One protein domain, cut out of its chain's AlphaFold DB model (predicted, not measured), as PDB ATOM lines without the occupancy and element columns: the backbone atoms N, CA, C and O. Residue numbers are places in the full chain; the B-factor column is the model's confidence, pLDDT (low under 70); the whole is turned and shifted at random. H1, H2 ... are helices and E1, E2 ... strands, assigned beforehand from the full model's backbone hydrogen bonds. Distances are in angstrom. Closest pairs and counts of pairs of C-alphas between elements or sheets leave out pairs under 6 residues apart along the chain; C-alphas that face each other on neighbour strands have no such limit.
ATOM      1  N   LEU A 396     109.929 109.798 154.162       95.94
ATOM      2  CA  LEU A 396     110.790 109.718 155.348       95.94
ATOM      3  C   LEU A 396     110.520 108.458 156.189       95.94
ATOM      4  O   LEU A 396     111.461 107.783 156.605       95.94
ATOM      5  N   LEU A 397     109.247 108.098 156.393       95.06
ATOM      6  CA  LEU A 397     108.870 106.923 157.188       95.06
ATOM      7  C   LEU A 397     109.331 105.596 156.571       95.06
ATOM      8  O   LEU A 397     109.550 104.629 157.296       95.06
ATOM      9  N   GLN A 398     109.556 105.528 155.254       92.44
ATOM     10  CA  GLN A 398     110.072 104.304 154.637       92.44
ATOM     11  C   GLN A 398     111.494 103.964 155.106       92.44
ATOM     12  O   GLN A 398     111.893 102.799 155.053       92.44
ATOM     13  N   MET A 399     112.245 104.958 155.596       93.19
ATOM     14  CA  MET A 399     113.579 104.764 156.174       93.19
ATOM     15  C   MET A 399     113.532 104.080 157.545       93.19
ATOM     16  O   MET A 399     114.552 103.581 158.013       93.19
ATOM     17  N   LEU A 400     112.354 104.030 158.173       94.25
ATOM     18  CA  LEU A 400     112.122 103.460 159.500       94.25
ATOM     19  C   LEU A 400     111.641 102.002 159.452       94.25
ATOM     20  O   LEU A 400     111.178 101.460 160.451       94.25
ATOM     21  N   LYS A 401     111.742 101.333 158.299       93.06
ATOM     22  CA  LYS A 401     111.437  99.900 158.203       93.06
ATOM     23  C   LYS A 401     112.516  99.091 158.927       93.06
ATOM     24  O   LYS A 401     113.693  99.146 158.570       93.06
ATOM     25  N   THR A 402     112.115  98.331 159.942       91.88
ATOM     26  CA  THR A 402     113.016  97.462 160.710       91.88
ATOM     27  C   THR A 402     113.557  96.322 159.842       91.88
ATOM     28  O   THR A 402     112.936  95.898 158.869       91.88
ATOM     29  N   GLY A 403     114.774  95.857 160.146       90.44
ATOM     30  CA  GLY A 403     115.442  94.781 159.395       90.44
ATOM     31  C   GLY A 403     115.990  95.184 158.019       90.44
ATOM     32  O   GLY A 403     116.681  94.398 157.372       90.44
ATOM     33  N   VAL A 404     115.741  96.416 157.574       93.44
ATOM     34  CA  VAL A 404     116.216  96.924 156.289       93.44
ATOM     35  C   VAL A 404     117.583  97.590 156.445       93.44
ATOM     36  O   VAL A 404     117.759  98.513 157.239       93.44
ATOM     37  N   ARG A 405     118.550  97.156 155.629       94.44
ATOM     38  CA  ARG A 405     119.865  97.803 155.502       94.44
ATOM     39  C   ARG A 405     119.822  98.885 154.423       94.44
ATOM     40  O   ARG A 405     119.322  98.643 153.326       94.44
ATOM     41  N   LEU A 406     120.348 100.060 154.757       94.62
ATOM     42  CA  LEU A 406     120.394 101.264 153.932       94.62
ATOM     43  C   LEU A 406     121.842 101.669 153.664       94.62
ATOM     44  O   LEU A 406     122.655 101.783 154.586       94.62
ATOM     45  N   ARG A 407     122.148 101.934 152.400       94.50
ATOM     46  CA  ARG A 407     123.416 102.489 151.920       94.50
ATOM     47  C   ARG A 407     123.162 103.790 151.177       94.50
ATOM     48  O   ARG A 407     122.080 103.997 150.643       94.50
ATOM     49  N   GLY A 408     124.164 104.659 151.105       92.75
ATOM     50  CA  GLY A 408     124.053 105.901 150.340       92.75
ATOM     51  C   GLY A 408     123.740 105.663 148.862       92.75
ATOM     52  O   GLY A 408     122.985 106.434 148.287       92.75
ATOM     53  N   SER A 409     124.271 104.599 148.267       93.75
ATOM     54  CA  SER A 409     124.080 104.206 146.870       93.75
ATOM     55  C   SER A 409     122.734 103.544 146.572       93.75
ATOM     56  O   SER A 409     122.398 103.392 145.401       93.75
ATOM     57  N   ASP A 410     121.958 103.156 147.590       94.38
ATOM     58  CA  ASP A 410     120.648 102.547 147.362       94.38
ATOM     59  C   ASP A 410     119.722 103.546 146.643       94.38
ATOM     60  O   ASP A 410     119.667 104.724 147.000       94.38
ATOM     61  N   GLU A 411     118.944 103.061 145.675       95.00
ATOM     62  CA  GLU A 411     118.076 103.878 144.811       95.00
ATOM     63  C   GLU A 411     117.176 104.833 145.608       95.00
ATOM     64  O   GLU A 411     117.197 106.041 145.395       95.00
ATOM     65  N   ARG A 412     116.487 104.321 146.633       93.81
ATOM     66  CA  ARG A 412     115.649 105.121 147.545       93.81
ATOM     67  C   ARG A 412     116.394 106.239 148.280       93.81
ATOM     68  O   ARG A 412     115.803 107.264 148.600       93.81
ATOM     69  N   MET A 413     117.677 106.045 148.584       96.31
ATOM     70  CA  MET A 413     118.489 107.054 149.265       96.31
ATOM     71  C   MET A 413     118.908 108.142 148.271       96.31
ATOM     72  O   MET A 413     118.836 109.329 148.588       96.31
ATOM     73  N   GLN A 414     119.290 107.757 147.052       97.44
ATOM     74  CA  GLN A 414     119.565 108.712 145.976       97.44
ATOM     75  C   GLN A 414     118.320 109.521 145.609       97.44
ATOM     76  O   GLN A 414     118.404 110.742 145.485       97.44
ATOM     77  N   GLU A 415     117.160 108.871 145.554       96.75
ATOM     78  CA  GLU A 415     115.876 109.522 145.317       96.75
ATOM     79  C   GLU A 415     115.530 110.526 146.426       96.75
ATOM     80  O   GLU A 415     115.236 111.685 146.136       96.75
ATOM     81  N   LEU A 416     115.681 110.143 147.703       97.25
ATOM     82  CA  LEU A 416     115.543 111.074 148.829       97.25
ATOM     83  C   LEU A 416     116.439 112.306 148.647       97.25
ATOM     84  O   LEU A 416     115.989 113.431 148.854       97.25
ATOM     85  N   LYS A 417     117.711 112.110 148.273       98.00
ATOM     86  CA  LYS A 417     118.645 113.221 148.046       98.00
ATOM     87  C   LYS A 417     118.177 114.115 146.899       98.00
ATOM     88  O   LYS A 417     118.191 115.332 147.069       98.00
ATOM     89  N   ARG A 418     117.766 113.537 145.769       97.88
ATOM     90  CA  ARG A 418     117.276 114.272 144.597       97.88
ATOM     91  C   ARG A 418     116.071 115.141 144.961       97.88
ATOM     92  O   ARG A 418     116.140 116.361 144.828       97.88
ATOM     93  N   VAL A 419     115.028 114.538 145.534       97.56
ATOM     94  CA  VAL A 419     113.810 115.253 145.948       97.56
ATOM     95  C   VAL A 419     114.125 116.301 147.020       97.56
ATOM     96  O   VAL A 419     113.589 117.410 146.984       97.56
ATOM     97  N   ALA A 420     115.028 116.009 147.959       97.69
ATOM     98  CA  ALA A 420     115.426 116.977 148.978       97.69
ATOM     99  C   ALA A 420     116.185 118.183 148.401       97.69
ATOM    100  O   ALA A 420     116.029 119.293 148.908       97.69
ATOM    101  N   LEU A 421     116.998 117.996 147.358       97.88
ATOM    102  CA  LEU A 421     117.687 119.096 146.678       97.88
ATOM    103  C   LEU A 421     116.694 119.984 145.921       97.88
ATOM    104  O   LEU A 421     116.718 121.203 146.101       97.88
ATOM    105  N   GLU A 422     115.770 119.373 145.177       96.62
ATOM    106  CA  GLU A 422     114.707 120.071 144.434       96.62
ATOM    107  C   GLU A 422     113.800 120.908 145.341       96.62
ATOM    108  O   GLU A 422     113.322 121.968 144.947       96.62
ATOM    109  N   ASN A 423     113.582 120.459 146.580       94.88
ATOM    110  CA  ASN A 423     112.715 121.132 147.549       94.88
ATOM    111  C   ASN A 423     113.519 121.817 148.673       94.88
ATOM    112  O   ASN A 423     112.962 122.145 149.721       94.88
ATOM    113  N   SER A 424     114.823 122.047 148.483       95.19
ATOM    114  CA  SER A 424     115.743 122.519 149.534       95.19
ATOM    115  C   SER A 424     115.316 123.840 150.183       95.19
ATOM    116  O   SER A 424     115.403 123.978 151.406       95.19
ATOM    117  N   TYR A 425     114.789 124.785 149.398       92.75
ATOM    118  CA  TYR A 425     114.250 126.048 149.911       92.75
ATOM    119  C   TYR A 425     113.042 125.829 150.837       92.75
ATOM    120  O   TYR A 425     112.996 126.387 151.934       92.75
ATOM    121  N   LEU A 426     112.090 124.978 150.441       91.88
ATOM    122  CA  LEU A 426     110.915 124.649 151.258       91.88
ATOM    123  C   LEU A 426     111.301 123.851 152.506       91.88
ATOM    124  O   LEU A 426     110.808 124.138 153.591       91.88
ATOM    125  N   ILE A 427     112.248 122.914 152.396       95.38
ATOM    126  CA  ILE A 427     112.796 122.184 153.550       95.38
ATOM    127  C   ILE A 427     113.444 123.161 154.538       95.38
ATOM    128  O   ILE A 427     113.251 123.048 155.752       95.38
ATOM    129  N   LYS A 428     114.172 124.164 154.039       94.31
ATOM    130  CA  LYS A 428     114.761 125.190 154.896       94.31
ATOM    131  C   LYS A 428     113.701 126.087 155.534       94.31
ATOM    132  O   LYS A 428     113.837 126.422 156.704       94.31
ATOM    133  N   THR A 429     112.654 126.452 154.806       92.06
ATOM    134  CA  THR A 429     111.596 127.340 155.301       92.06
ATOM    135  C   THR A 429     110.670 126.642 156.303       92.06
ATOM    136  O   THR A 429     110.445 127.177 157.385       92.06
ATOM    137  N   CYS A 430     110.195 125.431 156.002       91.69
ATOM    138  CA  CYS A 430     109.215 124.717 156.827       91.69
ATOM    139  C   CYS A 430     109.857 123.910 157.967       91.69
ATOM    140  O   CYS A 430     109.329 123.863 159.073       91.69
ATOM    141  N   LEU A 431     111.016 123.279 157.729       93.25
ATOM    142  CA  LEU A 431     111.653 122.376 158.704       93.25
ATOM    143  C   LEU A 431     112.901 122.978 159.367       93.25
ATOM    144  O   LEU A 431     113.419 122.406 160.336       93.25
ATOM    145  N   ASN A 432     113.384 124.121 158.865       93.12
ATOM    146  CA  ASN A 432     114.666 124.732 159.229       93.12
ATOM    147  C   ASN A 432     115.868 123.789 159.030       93.12
ATOM    148  O   ASN A 432     116.851 123.836 159.770       93.12
ATOM    149  N   VAL A 433     115.803 122.931 158.007       95.62
ATOM    150  CA  VAL A 433     116.878 121.996 157.653       95.62
ATOM    151  C   VAL A 433     117.598 122.492 156.404       95.62
ATOM    152  O   VAL A 433     116.986 122.757 155.378       95.62
ATOM    153  N   THR A 434     118.922 122.622 156.477       94.75
ATOM    154  CA  THR A 434     119.742 122.960 155.306       94.75
ATOM    155  C   THR A 434     120.104 121.693 154.539       94.75
ATOM    156  O   THR A 434     120.761 120.801 155.088       94.75
ATOM    157  N   VAL A 435     119.722 121.654 153.263       96.25
ATOM    158  CA  VAL A 435     120.088 120.616 152.292       96.25
ATOM    159  C   VAL A 435     121.026 121.233 151.255       96.25
ATOM    160  O   VAL A 435     120.837 122.373 150.850       96.25
ATOM    161  N   SER A 436     122.075 120.509 150.866       95.88
ATOM    162  CA  SER A 436     123.031 120.949 149.842       95.88
ATOM    163  C   SER A 436     123.649 119.742 149.147       95.88
ATOM    164  O   SER A 436     123.679 118.652 149.726       95.88
ATOM    165  N   GLU A 437     124.190 119.930 147.946       95.50
ATOM    166  CA  GLU A 437     124.781 118.848 147.143       95.50
ATOM    167  C   GLU A 437     125.933 118.120 147.847       95.50
ATOM    168  O   GLU A 437     126.112 116.912 147.665       95.50
ATOM    169  N   LYS A 438     126.662 118.840 148.712       96.62
ATOM    170  CA  LYS A 438     127.779 118.321 149.519       96.62
ATOM    171  C   LYS A 438     127.343 117.261 150.532       96.62
ATOM    172  O   LYS A 438     128.172 116.485 151.000       96.62
ATOM    173  N   LEU A 439     126.064 117.230 150.909       96.75
ATOM    174  CA  LEU A 439     125.555 116.237 151.849       96.75
ATOM    175  C   LEU A 439     125.332 114.896 151.145       96.75
ATOM    176  O   LEU A 439     124.807 114.818 150.032       96.75
ATOM    177  N   THR A 440     125.709 113.813 151.821       95.88
ATOM    178  CA  THR A 440     125.362 112.460 151.376       95.88
ATOM    179  C   THR A 440     123.868 112.201 151.591       95.88
ATOM    180  O   THR A 440     123.261 112.823 152.470       95.88
ATOM    181  N   PRO A 441     123.266 111.249 150.859       96.88
ATOM    182  CA  PRO A 441     121.892 110.821 151.109       96.88
ATOM    183  C   PRO A 441     121.602 110.480 152.572       96.88
ATOM    184  O   PRO A 441     120.615 110.938 153.140       96.88
ATOM    185  N   VAL A 442     122.505 109.732 153.215       96.06
ATOM    186  CA  VAL A 442     122.367 109.364 154.630       96.06
ATOM    187  C   VAL A 442     122.432 110.600 155.526       96.06
ATOM    188  O   VAL A 442     121.657 110.701 156.468       96.06
ATOM    189  N   ALA A 443     123.309 111.568 155.242       96.94
ATOM    190  CA  ALA A 443     123.383 112.796 156.032       96.94
ATOM    191  C   ALA A 443     122.096 113.634 155.930       96.94
ATOM    192  O   ALA A 443     121.659 114.199 156.932       96.94
ATOM    193  N   ILE A 444     121.475 113.690 154.745       98.00
ATOM    194  CA  ILE A 444     120.164 114.328 154.551       98.00
ATOM    195  C   ILE A 444     119.095 113.572 155.350       98.00
ATOM    196  O   ILE A 444     118.381 114.195 156.133       98.00
ATOM    197  N   ALA A 445     119.040 112.241 155.232       97.56
ATOM    198  CA  ALA A 445     118.102 111.408 155.984       97.56
ATOM    199  C   ALA A 445     118.225 111.625 157.500       97.56
ATOM    200  O   ALA A 445     117.228 111.886 158.160       97.56
ATOM    201  N   GLN A 446     119.441 111.607 158.054       97.38
ATOM    202  CA  GLN A 446     119.675 111.827 159.488       97.38
ATOM    203  C   GLN A 446     119.210 113.217 159.951       97.38
ATOM    204  O   GLN A 446     118.628 113.342 161.026       97.38
ATOM    205  N   LYS A 447     119.427 114.265 159.141       97.81
ATOM    206  CA  LYS A 447     118.949 115.629 159.440       97.81
ATOM    207  C   LYS A 447     117.422 115.744 159.435       97.81
ATOM    208  O   LYS A 447     116.887 116.564 160.170       97.81
ATOM    209  N   LEU A 448     116.740 114.982 158.583       98.06
ATOM    210  CA  LEU A 448     115.278 114.956 158.521       98.06
ATOM    211  C   LEU A 448     114.693 114.093 159.645       98.06
ATOM    212  O   LEU A 448     113.758 114.518 160.313       98.06
ATOM    213  N   LEU A 449     115.280 112.925 159.914       97.69
ATOM    214  CA  LEU A 449     114.862 112.026 160.995       97.69
ATOM    215  C   LEU A 449     115.024 112.659 162.383       97.69
ATOM    216  O   LEU A 449     114.178 112.454 163.250       97.69
ATOM    217  N   SER A 450     116.031 113.512 162.590       97.00
ATOM    218  CA  SER A 450     116.178 114.230 163.863       97.00
ATOM    219  C   SER A 450     115.020 115.194 164.154       97.00
ATOM    220  O   SER A 450     114.789 115.539 165.313       97.00
ATOM    221  N   LYS A 451     114.236 115.602 163.141       97.62
ATOM    222  CA  LYS A 451     113.018 116.408 163.340       97.62
ATOM    223  C   LYS A 451     111.909 115.650 164.065       97.62
ATOM    224  O   LYS A 451     111.043 116.300 164.634       97.62
ATOM    225  N   ILE A 452     111.958 114.321 164.058       97.06
ATOM    226  CA  ILE A 452     111.013 113.420 164.732       97.06
ATOM    227  C   ILE A 452     111.695 112.592 165.835       97.06
ATOM    228  O   ILE A 452     111.174 111.561 166.261       97.06
ATOM    229  N   ASP A 453     112.872 113.045 166.281       96.75
ATOM    230  CA  ASP A 453     113.705 112.381 167.288       96.75
ATOM    231  C   ASP A 453     114.003 110.909 166.957       96.75
ATOM    232  O   ASP A 453     113.897 110.022 167.797       96.75
ATOM    233  N   LEU A 454     114.308 110.621 165.689       96.69
ATOM    234  CA  LEU A 454     114.729 109.295 165.236       96.69
ATOM    235  C   LEU A 454     116.047 109.393 164.471       96.69
ATOM    236  O   LEU A 454     116.476 110.466 164.042       96.69
ATOM    237  N   ARG A 455     116.715 108.251 164.300       96.25
ATOM    238  CA  ARG A 455     117.987 108.160 163.576       96.25
ATOM    239  C   ARG A 455     118.190 106.783 162.967       96.25
ATOM    240  O   ARG A 455     117.650 105.791 163.453       96.25
ATOM    241  N   LEU A 456     119.051 106.714 161.958       96.62
ATOM    242  CA  LEU A 456     119.577 105.439 161.476       96.62
ATOM    243  C   LEU A 456     120.838 105.066 162.264       96.62
ATOM    244  O   LEU A 456     121.724 105.897 162.468       96.62
ATOM    245  N   THR A 457     120.945 103.810 162.680       96.44
ATOM    246  CA  THR A 457     122.098 103.272 163.410       96.44
ATOM    247  C   THR A 457     123.100 102.680 162.429       96.44
ATOM    248  O   THR A 457     122.733 101.909 161.546       96.44
ATOM    249  N   TYR A 458     124.374 103.040 162.570       96.00
ATOM    250  CA  TYR A 458     125.456 102.463 161.773       96.00
ATOM    251  C   TYR A 458     125.688 100.996 162.158       96.00
ATOM    252  O   TYR A 458     125.819 100.687 163.339       96.00
ATOM    253  N   VAL A 459     125.777 100.106 161.166       94.75
ATOM    254  CA  VAL A 459     125.955  98.656 161.392       94.75
ATOM    255  C   VAL A 459     127.244  98.086 160.820       94.75
ATOM    256  O   VAL A 459     127.607  96.957 161.133       94.75
ATOM    257  N   GLY A 460     127.953  98.836 159.979       93.44
ATOM    258  CA  GLY A 460     129.213  98.381 159.403       93.44
ATOM    259  C   GLY A 460     129.486  98.966 158.027       93.44
ATOM    260  O   GLY A 460     128.859  99.935 157.602       93.44
ATOM    261  N   ARG A 461     130.438  98.355 157.316       92.44
ATOM    262  CA  ARG A 461     130.750  98.695 155.925       92.44
ATOM    263  C   ARG A 461     130.634  97.472 155.033       92.44
ATOM    264  O   ARG A 461     131.070  96.393 155.422       92.44
ATOM    265  N   LEU A 462     130.105  97.660 153.831       89.12
ATOM    266  CA  LEU A 462     130.040  96.637 152.791       89.12
ATOM    267  C   LEU A 462     130.853  97.071 151.572       89.12
ATOM    268  O   LEU A 462     130.923  98.256 151.261       89.12
ATOM    269  N   GLY A 463     131.466  96.104 150.891       85.25
ATOM    270  CA  GLY A 463     132.218  96.320 149.655       85.25
ATOM    271  C   GLY A 463     133.716  95.988 149.746       85.25
ATOM    272  O   GLY A 463     134.262  95.781 150.840       85.25
ATOM    273  N   PRO A 464     134.395  95.919 148.587       81.19
ATOM    274  CA  PRO A 464     135.819  95.610 148.501       81.19
ATOM    275  C   PRO A 464     136.687  96.739 149.080       81.19
ATOM    276  O   PRO A 464     136.257  97.888 149.211       81.19
ATOM    277  N   ARG A 465     137.933  96.416 149.459       78.88
ATOM    278  CA  ARG A 465     138.899  97.380 150.020       78.88
ATOM    279  C   ARG A 465     139.112  98.524 149.012       78.88
ATOM    280  O   ARG A 465     139.466  98.260 147.873       78.88
ATOM    281  N   GLY A 466     138.859  99.765 149.429       78.19
ATOM    282  CA  GLY A 466     138.894 100.958 148.564       78.19
ATOM    283  C   GLY A 466     137.511 101.512 148.194       78.19
ATOM    284  O   GLY A 466     137.351 102.723 148.183       78.19
ATOM    285  N   ASN A 467     136.490 100.655 148.044       82.31
ATOM    286  CA  ASN A 467     135.116 101.041 147.668       82.31
ATOM    287  C   ASN A 467     134.092 100.626 148.739       82.31
ATOM    288  O   ASN A 467     133.004 100.137 148.440       82.31
ATOM    289  N   ARG A 468     134.470 100.752 150.015       87.31
ATOM    290  CA  ARG A 468     133.610 100.374 151.141       87.31
ATOM    291  C   ARG A 468     132.574 101.449 151.414       87.31
ATOM    292  O   ARG A 468     132.927 102.585 151.719       87.31
ATOM    293  N   GLU A 469     131.317 101.049 151.444       91.44
ATOM    294  CA  GLU A 469     130.206 101.921 151.777       91.44
ATOM    295  C   GLU A 469     129.685 101.649 153.188       91.44
ATOM    296  O   GLU A 469     129.595 100.501 153.622       91.44
ATOM    297  N   SER A 470     129.344 102.715 153.914       94.25
ATOM    298  CA  SER A 470     128.741 102.604 155.245       94.25
ATOM    299  C   SER A 470     127.288 102.155 155.143       94.25
ATOM    300  O   SER A 470     126.517 102.697 154.355       94.25
ATOM    301  N   VAL A 471     126.921 101.189 155.978       95.38
ATOM    302  CA  VAL A 471     125.585 100.606 156.046       95.38
ATOM    303  C   VAL A 471     124.921 101.052 157.335       95.38
ATOM    304  O   VAL A 471     125.536 101.040 158.405       95.38
ATOM    305  N   TYR A 472     123.652 101.410 157.223       96.75
ATOM    306  CA  TYR A 472     122.820 101.861 158.322       96.75
ATOM    307  C   TYR A 472     121.538 101.036 158.387       96.75
ATOM    308  O   TYR A 472     121.108 100.470 157.386       96.75
ATOM    309  N   GLN A 473     120.914 100.972 159.555       96.12
ATOM    310  CA  GLN A 473     119.592 100.378 159.731       96.12
ATOM    311  C   GLN A 473     118.799 101.178 160.759       96.12
ATOM    312  O   GLN A 473     119.380 101.766 161.674       96.12
ATOM    313  N   PHE A 474     117.477 101.176 160.641       96.56
ATOM    314  CA  PHE A 474     116.641 101.672 161.721       96.56
ATOM    315  C   PHE A 474     116.546 100.634 162.842       96.56
ATOM    316  O   PHE A 474     116.328  99.447 162.592       96.56
ATOM    317  N   VAL A 475     116.721 101.099 164.077       93.62
ATOM    318  CA  VAL A 475     116.474 100.331 165.298       93.62
ATOM    319  C   VAL A 475     115.395 101.096 166.042       93.62
ATOM    320  O   VAL A 475     115.590 102.279 166.326       93.62
TER     321      VAL A 475
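This is residues 396 to 475 of the 599 residues of an uncharacterized protein of Anabaenopsis circularis NIES-21 (UniProt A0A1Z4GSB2). A small three-stranded sheet makes one end of an elongated body and a group of helices the other, with H4 near the middle between them. H4 begins close to the middle of H2, about perpendicular to it; H3 turns a corner from H2 at the far end, and the loop of the E2-E3 hairpin makes the opposite tip. The printed part has 80 residues, in the order H1 E1 H2 H3 H4 E2 E3; the sheet runs E1 E3 E2, antiparallel, and the class is mixed. It is compact, with a radius of gyration of the C-alphas of 12.8 A, and spans 40 by 25 by 15 A.

H1, residues 396 to 400, only grazes the sheet with residues 399 to 400. E1, residues 405 to 407, is antiparallel to E3, residues 469 to 474, at 139 degrees, with N 406 and O 472 2.8 A apart. H2, residues 411 to 422, touches residues 441 to 445 of H4, residues 441 to 452, at 73 degrees, about perpendicular; the closest C-alphas, of Lys 417 and Pro 441, are 5.1 A apart. H3, residues 424 to 431, is close to H2 but not clearly touching, at 88 degrees, with C-alphas 420 and 427 closest at 7.4 A. H4 is on the sheet at a height of 9.4 A, only just over none of the strands: 2 of its C-alphas fall on E3. E2, residues 456 to 462, forms a hairpin with E3; N 457 and O 473 are 2.8 A apart. Every O i to N i+4 pair is within hydrogen-bond range in H2 and H3, 6 of 8 in H4 and 0 of 1 in H1, where 2 of 2 O i to N i+3 pairs are.

H1 begins at C-alpha 396 (110.790, 109.718, 155.348), and E3 ends at C-alpha 474 (116.641, 101.672, 161.721). From first to last C-alpha H4 measures 17.6 A, E3 16.8 A, H2 16.5 A and E2 16.2 A.

The two C-alphas farthest apart, of Cys 430 and Arg 465, are 40.9 A apart. The printed part has no cut, no link is long, and no printed residue is under 70 in pLDDT.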